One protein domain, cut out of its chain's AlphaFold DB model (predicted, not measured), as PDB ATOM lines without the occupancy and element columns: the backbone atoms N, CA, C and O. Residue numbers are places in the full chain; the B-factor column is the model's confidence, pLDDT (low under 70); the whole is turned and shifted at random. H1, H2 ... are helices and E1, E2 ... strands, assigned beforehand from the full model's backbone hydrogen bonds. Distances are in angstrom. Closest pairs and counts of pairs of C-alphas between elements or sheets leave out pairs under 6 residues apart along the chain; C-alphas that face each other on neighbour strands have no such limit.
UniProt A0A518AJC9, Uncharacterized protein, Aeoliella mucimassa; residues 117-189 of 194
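Overview. This is residues 117 to 189 of the 194 residues of an uncharacterized protein of Aeoliella mucimassa (UniProt A0A518AJC9). One long helix, H1, lies slantwise over one face of a four-stranded antiparallel sheet, whose other face is bare; between helix and sheet the chain makes a long loop, residues 137 to 149. The 73 printed residues hold one named helix and then four named strands, of mixed class, in two layers, a helix on one face of a sheet. The strands, in the order E1 - E2 - E3 - E4 across the sheet, form a meander, each the antiparallel neighbour of the one before. The whole is compact, with a radius of gyration of the C-alphas of 11.8 A and spans of 34 by 25 by 18 A.

Arrangement. H1, residues 117 to 136, is on the sheet of E1, residues 150 to 155, E2, residues 158 to 163, E3, residues 169 to 175, and E4, residues 181 to 188. Its height over the sheet is 10.3 A, and on the local plane it stands at 47 degrees to E4, slantwise to the strands. The closest C-alphas of H1 and E2 are those of Val 130 and Val 161, 6.9 A apart. In H1 every O i to N i+4 pair is within hydrogen-bond range. E1 and E2 form a hairpin, with N 153 and O 160 at 2.7 A; E2 and E3 form another, with N 161 and O 171 at 2.8 A; E3 and E4 form a third, with N 172 and O 185 at 2.9 A. The edge strands E1 and E4 are apart.

Along the chain. H1 begins at C-alpha 117 (151.710, 144.603, 100.918) and measures 28.5 A. E1 measures 16.4 A, E2 16.7 A and E3 19.4 A. E4 measures 18.7 A, bends by 59 degrees at residue 184 and ends at C-alpha 188 (153.321, 130.565, 100.505).

Size, cuts and confidence. The C-alphas farthest apart, of Arg 117 and Glu 177, are 35.7 A apart. The printed part has no cut. The link from H1 to E1 is long, with 13 residues; the other three are tight. Mean pLDDT of the printed part is 88.2, and residue 139 is under 70.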
ATOM      1  N   ARG A 117     151.631 144.251  99.487       93.00
ATOM      2  CA  ARG A 117     151.710 144.603 100.918       93.00
ATOM      3  C   ARG A 117     151.201 143.472 101.806       93.00
ATOM      4  O   ARG A 117     151.913 143.064 102.716       93.00
ATOM      5  N   ASN A 118     150.028 142.918 101.498       91.25
ATOM      6  CA  ASN A 118     149.466 141.802 102.257       91.25
ATOM      7  C   ASN A 118     150.417 140.597 102.256       91.25
ATOM      8  O   ASN A 118     150.731 140.072 103.319       91.25
ATOM      9  N   ALA A 119     150.950 140.201 101.097       90.00
ATOM     10  CA  ALA A 119     151.898 139.091 100.998       90.00
ATOM     11  C   ALA A 119     153.177 139.330 101.821       90.00
ATOM     12  O   ALA A 119     153.697 138.406 102.454       90.00
ATOM     13  N   GLN A 120     153.670 140.570 101.855       91.44
ATOM     14  CA  GLN A 120     154.815 140.951 102.677       91.44
ATOM     15  C   GLN A 120     154.490 140.871 104.179       91.44
ATOM     16  O   GLN A 120     155.252 140.268 104.936       91.44
ATOM     17  N   GLU A 121     153.342 141.391 104.616       92.06
ATOM     18  CA  GLU A 121     152.895 141.292 106.012       92.06
ATOM     19  C   GLU A 121     152.686 139.833 106.454       92.06
ATOM     20  O   GLU A 121     153.058 139.440 107.565       92.06
ATOM     21  N   GLU A 122     152.109 139.005 105.582       91.31
ATOM     22  CA  GLU A 122     151.934 137.570 105.803       91.31
ATOM     23  C   GLU A 122     153.279 136.865 105.978       91.31
ATOM     24  O   GLU A 122     153.465 136.104 106.937       91.31
ATOM     25  N   LYS A 123     154.242 137.161 105.100       90.94
ATOM     26  CA  LYS A 123     155.610 136.654 105.193       90.94
ATOM     27  C   LYS A 123     156.266 137.066 106.509       90.94
ATOM     28  O   LYS A 123     156.777 136.205 107.217       90.94
ATOM     29  N   GLU A 124     156.180 138.333 106.898       92.31
ATOM     30  CA  GLU A 124     156.747 138.832 108.157       92.31
ATOM     31  C   GLU A 124     156.122 138.179 109.395       92.31
ATOM     32  O   GLU A 124     156.793 137.947 110.407       92.31
ATOM     33  N   ARG A 125     154.820 137.878 109.358       92.19
ATOM     34  CA  ARG A 125     154.153 137.120 110.426       92.19
ATOM     35  C   ARG A 125     154.657 135.678 110.493       92.19
ATOM     36  O   ARG A 125     154.885 135.177 111.596       92.19
ATOM     37  N   ILE A 126     154.847 135.020 109.348       92.06
ATOM     38  CA  ILE A 126     155.413 133.665 109.292       92.06
ATOM     39  C   ILE A 126     156.859 133.667 109.788       92.06
ATOM     40  O   ILE A 126     157.196 132.852 110.646       92.06
ATOM     41  N   ASP A 127     157.686 134.601 109.326       91.25
ATOM     42  CA  ASP A 127     159.088 134.707 109.727       91.25
ATOM     43  C   ASP A 127     159.217 134.925 111.237       91.25
ATOM     44  O   ASP A 127     159.986 134.221 111.893       91.25
ATOM     45  N   ARG A 128     158.408 135.817 111.830       91.50
ATOM     46  CA  ARG A 128     158.357 135.998 113.291       91.50
ATOM     47  C   ARG A 128     158.012 134.703 114.023       91.50
ATOM     48  O   ARG A 128     158.718 134.328 114.958       91.50
ATOM     49  N   MET A 129     156.986 133.986 113.566       92.56
ATOM     50  CA  MET A 129     156.602 132.696 114.146       92.56
ATOM     51  C   MET A 129     157.732 131.656 114.023       92.56
ATOM     52  O   MET A 129     157.990 130.923 114.975       92.56
ATOM     53  N   VAL A 130     158.438 131.597 112.887       90.69
ATOM     54  CA  VAL A 130     159.585 130.692 112.695       90.69
ATOM     55  C   VAL A 130     160.740 131.061 113.632       90.69
ATOM     56  O   VAL A 130     161.346 130.168 114.224       90.69
ATOM     57  N   GLN A 131     161.042 132.348 113.829       89.81
ATOM     58  CA  GLN A 131     162.068 132.762 114.794       89.81
ATOM     59  C   GLN A 131     161.676 132.415 116.237       89.81
ATOM     60  O   GLN A 131     162.510 131.922 117.000       89.81
ATOM     61  N   ASP A 132     160.408 132.597 116.607       89.12
ATOM     62  CA  ASP A 132     159.900 132.190 117.921       89.12
ATOM     63  C   ASP A 132     159.972 130.676 118.125       89.12
ATOM     64  O   ASP A 132     160.340 130.212 119.212       89.12
ATOM     65  N   PHE A 133     159.680 129.900 117.080       89.31
ATOM     66  CA  PHE A 133     159.861 128.453 117.078       89.31
ATOM     67  C   PHE A 133     161.320 128.073 117.340       89.31
ATOM     68  O   PHE A 133     161.589 127.324 118.280       89.31
ATOM     69  N   LYS A 134     162.268 128.660 116.599       87.12
ATOM     70  CA  LYS A 134     163.708 128.413 116.782       87.12
ATOM     71  C   LYS A 134     164.201 128.776 118.183       87.12
ATOM     72  O   LYS A 134     165.076 128.106 118.712       87.12
ATOM     73  N   ARG A 135     163.661 129.842 118.780       86.19
ATOM     74  CA  ARG A 135     164.068 130.313 120.113       86.19
ATOM     75  C   ARG A 135     163.517 129.448 121.242       86.19
ATOM     76  O   ARG A 135     164.182 129.275 122.257       86.19
ATOM     77  N   THR A 136     162.276 128.984 121.114       84.31
ATOM     78  CA  THR A 136     161.548 128.357 122.231       84.31
ATOM     79  C   THR A 136     161.430 126.843 122.119       84.31
ATOM     80  O   THR A 136     161.071 126.205 123.106       84.31
ATOM     81  N   HIS A 137     161.667 126.275 120.931       77.69
ATOM     82  CA  HIS A 137     161.420 124.869 120.593       77.69
ATOM     83  C   HIS A 137     160.007 124.374 120.961       77.69
ATOM     84  O   HIS A 137     159.773 123.180 121.144       77.69
ATOM     85  N   ARG A 138     159.033 125.289 121.078       76.62
ATOM     86  CA  ARG A 138     157.635 124.936 121.345       76.62
ATOM     87  C   ARG A 138     156.999 124.344 120.091       76.62
ATOM     88  O   ARG A 138     157.247 124.802 118.988       76.62
ATOM     89  N   THR A 139     156.115 123.371 120.255       69.25
ATOM     90  CA  THR A 139     155.453 122.688 119.127       69.25
ATOM     91  C   THR A 139     154.008 123.143 118.898       69.25
ATOM     92  O   THR A 139     153.407 122.795 117.890       69.25
ATOM     93  N   ASN A 140     153.451 123.973 119.788       77.94
ATOM     94  CA  ASN A 140     152.043 124.394 119.758       77.94
ATOM     95  C   ASN A 140     151.802 125.718 119.007       77.94
ATOM     96  O   ASN A 140     150.925 126.497 119.386       77.94
ATOM     97  N   PHE A 141     152.579 126.009 117.964       85.44
ATOM     98  CA  PHE A 141     152.350 127.209 117.162       85.44
ATOM     99  C   PHE A 141     151.085 127.070 116.308       85.44
ATOM    100  O   PHE A 141     150.733 125.992 115.820       85.44
ATOM    101  N   ARG A 142     150.387 128.192 116.131       91.88
ATOM    102  CA  ARG A 142     149.258 128.315 115.210       91.88
ATOM    103  C   ARG A 142     149.702 129.078 113.979       91.88
ATOM    104  O   ARG A 142     150.482 130.020 114.081       91.88
ATOM    105  N   CYS A 143     149.199 128.668 112.819       91.38
ATOM    106  CA  CYS A 143     149.506 129.332 111.564       91.38
ATOM    107  C   CYS A 143     149.012 130.784 111.642       91.38
ATOM    108  O   CYS A 143     147.830 130.987 111.920       91.38
ATOM    109  N   PRO A 144     149.858 131.788 111.365       91.38
ATOM    110  CA  PRO A 144     149.451 133.189 111.459       91.38
ATOM    111  C   PRO A 144     148.441 133.604 110.378       91.38
ATOM    112  O   PRO A 144     147.888 134.695 110.467       91.38
ATOM    113  N   LEU A 145     148.218 132.751 109.370       91.00
ATOM    114  CA  LEU A 145     147.312 133.014 108.252       91.00
ATOM    115  C   LEU A 145     145.939 132.369 108.458       91.00
ATOM    116  O   LEU A 145     144.917 133.019 108.294       91.00
ATOM    117  N   CYS A 146     145.900 131.092 108.853       92.06
ATOM    118  CA  CYS A 146     144.640 130.357 108.995       92.06
ATOM    119  C   CYS A 146     144.312 129.911 110.420       92.06
ATOM    120  O   CYS A 146     143.323 129.211 110.613       92.06
ATOM    121  N   THR A 147     145.154 130.220 111.411       92.56
ATOM    122  CA  THR A 147     145.060 129.732 112.806       92.56
ATOM    123  C   THR A 147     145.125 128.203 112.978       92.56
ATOM    124  O   THR A 147     145.036 127.679 114.091       92.56
ATOM    125  N   GLY A 148     145.351 127.468 111.886       92.44
ATOM    126  CA  GLY A 148     145.497 126.015 111.861       92.44
ATOM    127  C   GLY A 148     146.771 125.520 112.544       92.44
ATOM    128  O   GLY A 148     147.616 126.300 112.993       92.44
ATOM    129  N   LYS A 149     146.911 124.197 112.640       93.31
ATOM    130  CA  LYS A 149     148.083 123.566 113.258       93.31
ATOM    131  C   LYS A 149     149.344 123.801 112.421       93.31
ATOM    132  O   LYS A 149     149.305 123.751 111.188       93.31
ATOM    133  N   VAL A 150     150.459 124.041 113.107       93.12
ATOM    134  CA  VAL A 150     151.797 124.133 112.515       93.12
ATOM    135  C   VAL A 150     152.637 122.981 113.041       93.12
ATOM    136  O   VAL A 150     152.626 122.693 114.235       93.12
ATOM    137  N   SER A 151     153.362 122.331 112.139       91.25
ATOM    138  CA  SER A 151     154.420 121.388 112.486       91.25
ATOM    139  C   SER A 151     155.764 122.078 112.311       91.25
ATOM    140  O   SER A 151     155.956 122.804 111.334       91.25
ATOM    141  N   GLY A 152     156.667 121.863 113.262       90.44
ATOM    142  CA  GLY A 152     158.018 122.401 113.255       90.44
ATOM    143  C   GLY A 152     159.018 121.318 113.643       90.44
ATOM    144  O   GLY A 152     158.857 120.668 114.675       90.44
ATOM    145  N   VAL A 153     160.052 121.140 112.833       89.81
ATOM    146  CA  VAL A 153     161.212 120.292 113.090       89.81
ATOM    147  C   VAL A 153     162.444 121.178 112.992       89.81
ATOM    148  O   VAL A 153     162.707 121.777 111.954       89.81
ATOM    149  N   ASP A 154     163.200 121.258 114.080       89.19
ATOM    150  CA  ASP A 154     164.530 121.857 114.094       89.19
ATOM    151  C   ASP A 154     165.520 120.783 114.546       89.19
ATOM    152  O   ASP A 154     165.477 120.332 115.691       89.19
ATOM    153  N   ASN A 155     166.372 120.337 113.630       87.31
ATOM    154  CA  ASN A 155     167.461 119.415 113.914       87.31
ATOM    155  C   ASN A 155     168.777 119.954 113.307       87.31
ATOM    156  O   ASN A 155     168.755 120.937 112.557       87.31
ATOM    157  N   PRO A 156     169.941 119.351 113.618       85.31
ATOM    158  CA  PRO A 156     171.233 119.889 113.188       85.31
ATOM    159  C   PRO A 156     171.390 120.077 111.673       85.31
ATOM    160  O   PRO A 156     172.125 120.964 111.261       85.31
ATOM    161  N   GLY A 157     170.693 119.289 110.847       86.88
ATOM    162  CA  GLY A 157     170.787 119.364 109.383       86.88
ATOM    163  C   GLY A 157     169.650 120.125 108.695       86.88
ATOM    164  O   GLY A 157     169.751 120.413 107.501       86.88
ATOM    165  N   GLN A 158     168.558 120.438 109.401       90.25
ATOM    166  CA  GLN A 158     167.342 120.952 108.777       90.25
ATOM    167  C   GLN A 158     166.473 121.780 109.732       90.25
ATOM    168  O   GLN A 158     166.297 121.466 110.909       90.25
ATOM    169  N   LEU A 159     165.869 122.829 109.180       90.50
ATOM    170  CA  LEU A 159     164.733 123.539 109.754       90.50
ATOM    171  C   LEU A 159     163.533 123.381 108.824       90.50
ATOM    172  O   LEU A 159     163.570 123.840 107.684       90.50
ATOM    173  N   ASP A 160     162.469 122.762 109.318       92.06
ATOM    174  CA  ASP A 160     161.210 122.602 108.602       92.06
ATOM    175  C   ASP A 160     160.054 123.116 109.455       92.06
ATOM    176  O   ASP A 160     159.802 122.592 110.533       92.06
ATOM    177  N   VAL A 161     159.349 124.145 108.995       92.75
ATOM    178  CA  VAL A 161     158.160 124.686 109.652       92.75
ATOM    179  C   VAL A 161     157.055 124.833 108.616       92.75
ATOM    180  O   VAL A 161     157.231 125.494 107.595       92.75
ATOM    181  N   ARG A 162     155.892 124.225 108.851       93.75
ATOM    182  CA  ARG A 162     154.799 124.215 107.869       93.75
ATOM    183  C   ARG A 162     153.421 124.228 108.512       93.75
ATOM    184  O   ARG A 162     153.197 123.591 109.542       93.75
ATOM    185  N   CYS A 163     152.467 124.888 107.860       92.62
ATOM    186  CA  CYS A 163     151.052 124.762 108.205       92.62
ATOM    187  C   CYS A 163     150.526 123.401 107.724       92.62
ATOM    188  O   CYS A 163     150.551 123.116 106.527       92.62
ATOM    189  N   THR A 164     150.047 122.556 108.636       92.00
ATOM    190  CA  THR A 164     149.560 121.206 108.296       92.00
ATOM    191  C   THR A 164     148.077 121.176 107.951       92.00
ATOM    192  O   THR A 164     147.644 120.247 107.281       92.00
ATOM    193  N   GLU A 165     147.316 122.179 108.396       91.31
ATOM    194  CA  GLU A 165     145.863 122.245 108.203       91.31
ATOM    195  C   GLU A 165     145.510 122.662 106.766       91.31
ATOM    196  O   GLU A 165     145.054 121.858 105.963       91.31
ATOM    197  N   ASN A 166     145.816 123.912 106.408       88.12
ATOM    198  CA  ASN A 166     145.423 124.511 105.126       88.12
ATOM    199  C   ASN A 166     146.594 124.688 104.156       88.12
ATOM    200  O   ASN A 166     146.430 125.277 103.086       88.12
ATOM    201  N   ARG A 167     147.784 124.197 104.536       89.69
ATOM    202  CA  ARG A 167     149.021 124.283 103.743       89.69
ATOM    203  C   ARG A 167     149.339 125.711 103.286       89.69
ATOM    204  O   ARG A 167     149.826 125.914 102.181       89.69
ATOM    205  N   CYS A 168     149.064 126.695 104.142       90.25
ATOM    206  CA  CYS A 168     149.262 128.110 103.825       90.25
ATOM    207  C   CYS A 168     150.726 128.456 103.538       90.25
ATOM    208  O   CYS A 168     150.988 129.348 102.745       90.25
ATOM    209  N   PHE A 169     151.671 127.761 104.175       91.56
ATOM    210  CA  PHE A 169     153.092 127.939 103.909       91.56
ATOM    211  C   PHE A 169     153.898 126.673 104.217       91.56
ATOM    212  O   PHE A 169     153.482 125.828 105.022       91.56
ATOM    213  N   VAL A 170     155.081 126.592 103.609       92.00
ATOM    214  CA  VAL A 170     156.140 125.621 103.899       92.00
ATOM    215  C   VAL A 170     157.471 126.366 103.953       92.00
ATOM    216  O   VAL A 170     157.882 126.972 102.968       92.00
ATOM    217  N   TYR A 171     158.150 126.293 105.090       90.94
ATOM    218  CA  TYR A 171     159.482 126.834 105.329       90.94
ATOM    219  C   TYR A 171     160.427 125.650 105.536       90.94
ATOM    220  O   TYR A 171     160.347 124.997 106.567       90.94
ATOM    221  N   SER A 172     161.271 125.306 104.564       91.81
ATOM    222  CA  SER A 172     162.114 124.101 104.643       91.81
ATOM    223  C   SER A 172     163.518 124.409 104.143       91.81
ATOM    224  O   SER A 172     163.710 124.667 102.956       91.81
ATOM    225  N   TYR A 173     164.485 124.416 105.057       91.75
ATOM    226  CA  TYR A 173     165.863 124.828 104.805       91.75
ATOM    227  C   TYR A 173     166.863 123.854 105.414       91.75
ATOM    228  O   TYR A 173     166.689 123.392 106.542       91.75
ATOM    229  N   HIS A 174     167.945 123.598 104.687       89.69
ATOM    230  CA  HIS A 174     169.102 122.867 105.186       89.69
ATOM    231  C   HIS A 174     170.009 123.776 106.009       89.69
ATOM    232  O   HIS A 174     170.138 124.972 105.726       89.69
ATOM    233  N   LYS A 175     170.641 123.190 107.025       89.00
ATOM    234  CA  LYS A 175     171.626 123.857 107.874       89.00
ATOM    235  C   LYS A 175     173.032 123.326 107.597       89.00
ATOM    236  O   LYS A 175     173.184 122.168 107.218       89.00
ATOM    237  N   ASP A 176     174.043 124.170 107.781       86.69
ATOM    238  CA  ASP A 176     175.441 123.736 107.831       86.69
ATOM    239  C   ASP A 176     175.791 123.099 109.189       86.69
ATOM    240  O   ASP A 176     175.001 123.115 110.134       86.69
ATOM    241  N   GLU A 177     177.015 122.582 109.315       84.94
ATOM    242  CA  GLU A 177     177.548 122.011 110.564       84.94
ATOM    243  C   GLU A 177     177.569 123.010 111.739       84.94
ATOM    244  O   GLU A 177     177.670 122.615 112.899       84.94
ATOM    245  N   LYS A 178     177.462 124.315 111.455       83.19
ATOM    246  CA  LYS A 178     177.406 125.409 112.436       83.19
ATOM    247  C   LYS A 178     175.965 125.868 112.708       83.19
ATOM    248  O   LYS A 178     175.770 126.872 113.395       83.19
ATOM    249  N   GLY A 179     174.959 125.166 112.180       77.75
ATOM    250  CA  GLY A 179     173.537 125.460 112.353       77.75
ATOM    251  C   GLY A 179     173.012 126.650 111.537       77.75
ATOM    252  O   GLY A 179     171.885 127.097 111.773       77.75
ATOM    253  N   ARG A 180     173.794 127.191 110.594       83.25
ATOM    254  CA  ARG A 180     173.400 128.312 109.725       83.25
ATOM    255  C   ARG A 180     172.566 127.810 108.557       83.25
ATOM    256  O   ARG A 180     172.867 126.774 107.981       83.25
ATOM    257  N   ILE A 181     171.538 128.568 108.184       84.25
ATOM    258  CA  ILE A 181     170.690 128.255 107.028       84.25
ATOM    259  C   ILE A 181     171.521 128.390 105.743       84.25
ATOM    260  O   ILE A 181     172.108 129.444 105.510       84.25
ATOM    261  N   LEU A 182     171.560 127.330 104.930       81.50
ATOM    262  CA  LEU A 182     172.275 127.283 103.653       81.50
ATOM    263  C   LEU A 182     171.338 127.554 102.474       81.50
ATOM    264  O   LEU A 182     171.317 128.644 101.914       81.50
ATOM    265  N   HIS A 183     170.563 126.541 102.093       76.88
ATOM    266  CA  HIS A 183     169.649 126.565 100.960       76.88
ATOM    267  C   HIS A 183     168.346 125.877 101.350       76.88
ATOM    268  O   HIS A 183     168.300 125.041 102.256       76.88
ATOM    269  N   GLY A 184     167.266 126.248 100.681       80.00
ATOM    270  CA  GLY A 184     165.946 125.748 101.007       80.00
ATOM    271  C   GLY A 184     164.874 126.434 100.196       80.00
ATOM    272  O   GLY A 184     165.153 127.129  99.219       80.00
ATOM    273  N   ARG A 185     163.637 126.234 100.626       86.44
ATOM    274  CA  ARG A 185     162.462 126.825 100.009       86.44
ATOM    275  C   ARG A 185     161.560 127.430 101.066       86.44
ATOM    276  O   ARG A 185     161.266 126.808 102.090       86.44
ATOM    277  N   PHE A 186     161.065 128.612 100.749       86.75
ATOM    278  CA  PHE A 186     159.898 129.186 101.378       86.75
ATOM    279  C   PHE A 186     158.795 129.250 100.328       86.75
ATOM    280  O   PHE A 186     158.981 129.840  99.268       86.75
ATOM    281  N   MET A 187     157.676 128.592 100.600       83.31
ATOM    282  CA  MET A 187     156.499 128.620  99.742       83.31
ATOM    283  C   MET A 187     155.339 129.156 100.559       83.31
ATOM    284  O   MET A 187     155.071 128.634 101.640       83.31
ATOM    285  N   VAL A 188     154.641 130.148 100.027       81.06
ATOM    286  CA  VAL A 188     153.321 130.565 100.505       81.06
ATOM    287  C   VAL A 188     152.315 130.080  99.476       81.06
ATOM    288  O   VAL A 188     152.592 130.082  98.276       81.06
ATOM    289  N   LYS A 189     151.163 129.595  99.934       79.50
ATOM    290  CA  LYS A 189     150.066 129.252  99.037       79.50
ATOM    291  C   LYS A 189     149.653 130.536  98.319       79.50
ATOM    292  O   LYS A 189     149.172 131.453  98.978       79.50
TER     293      LYS A 189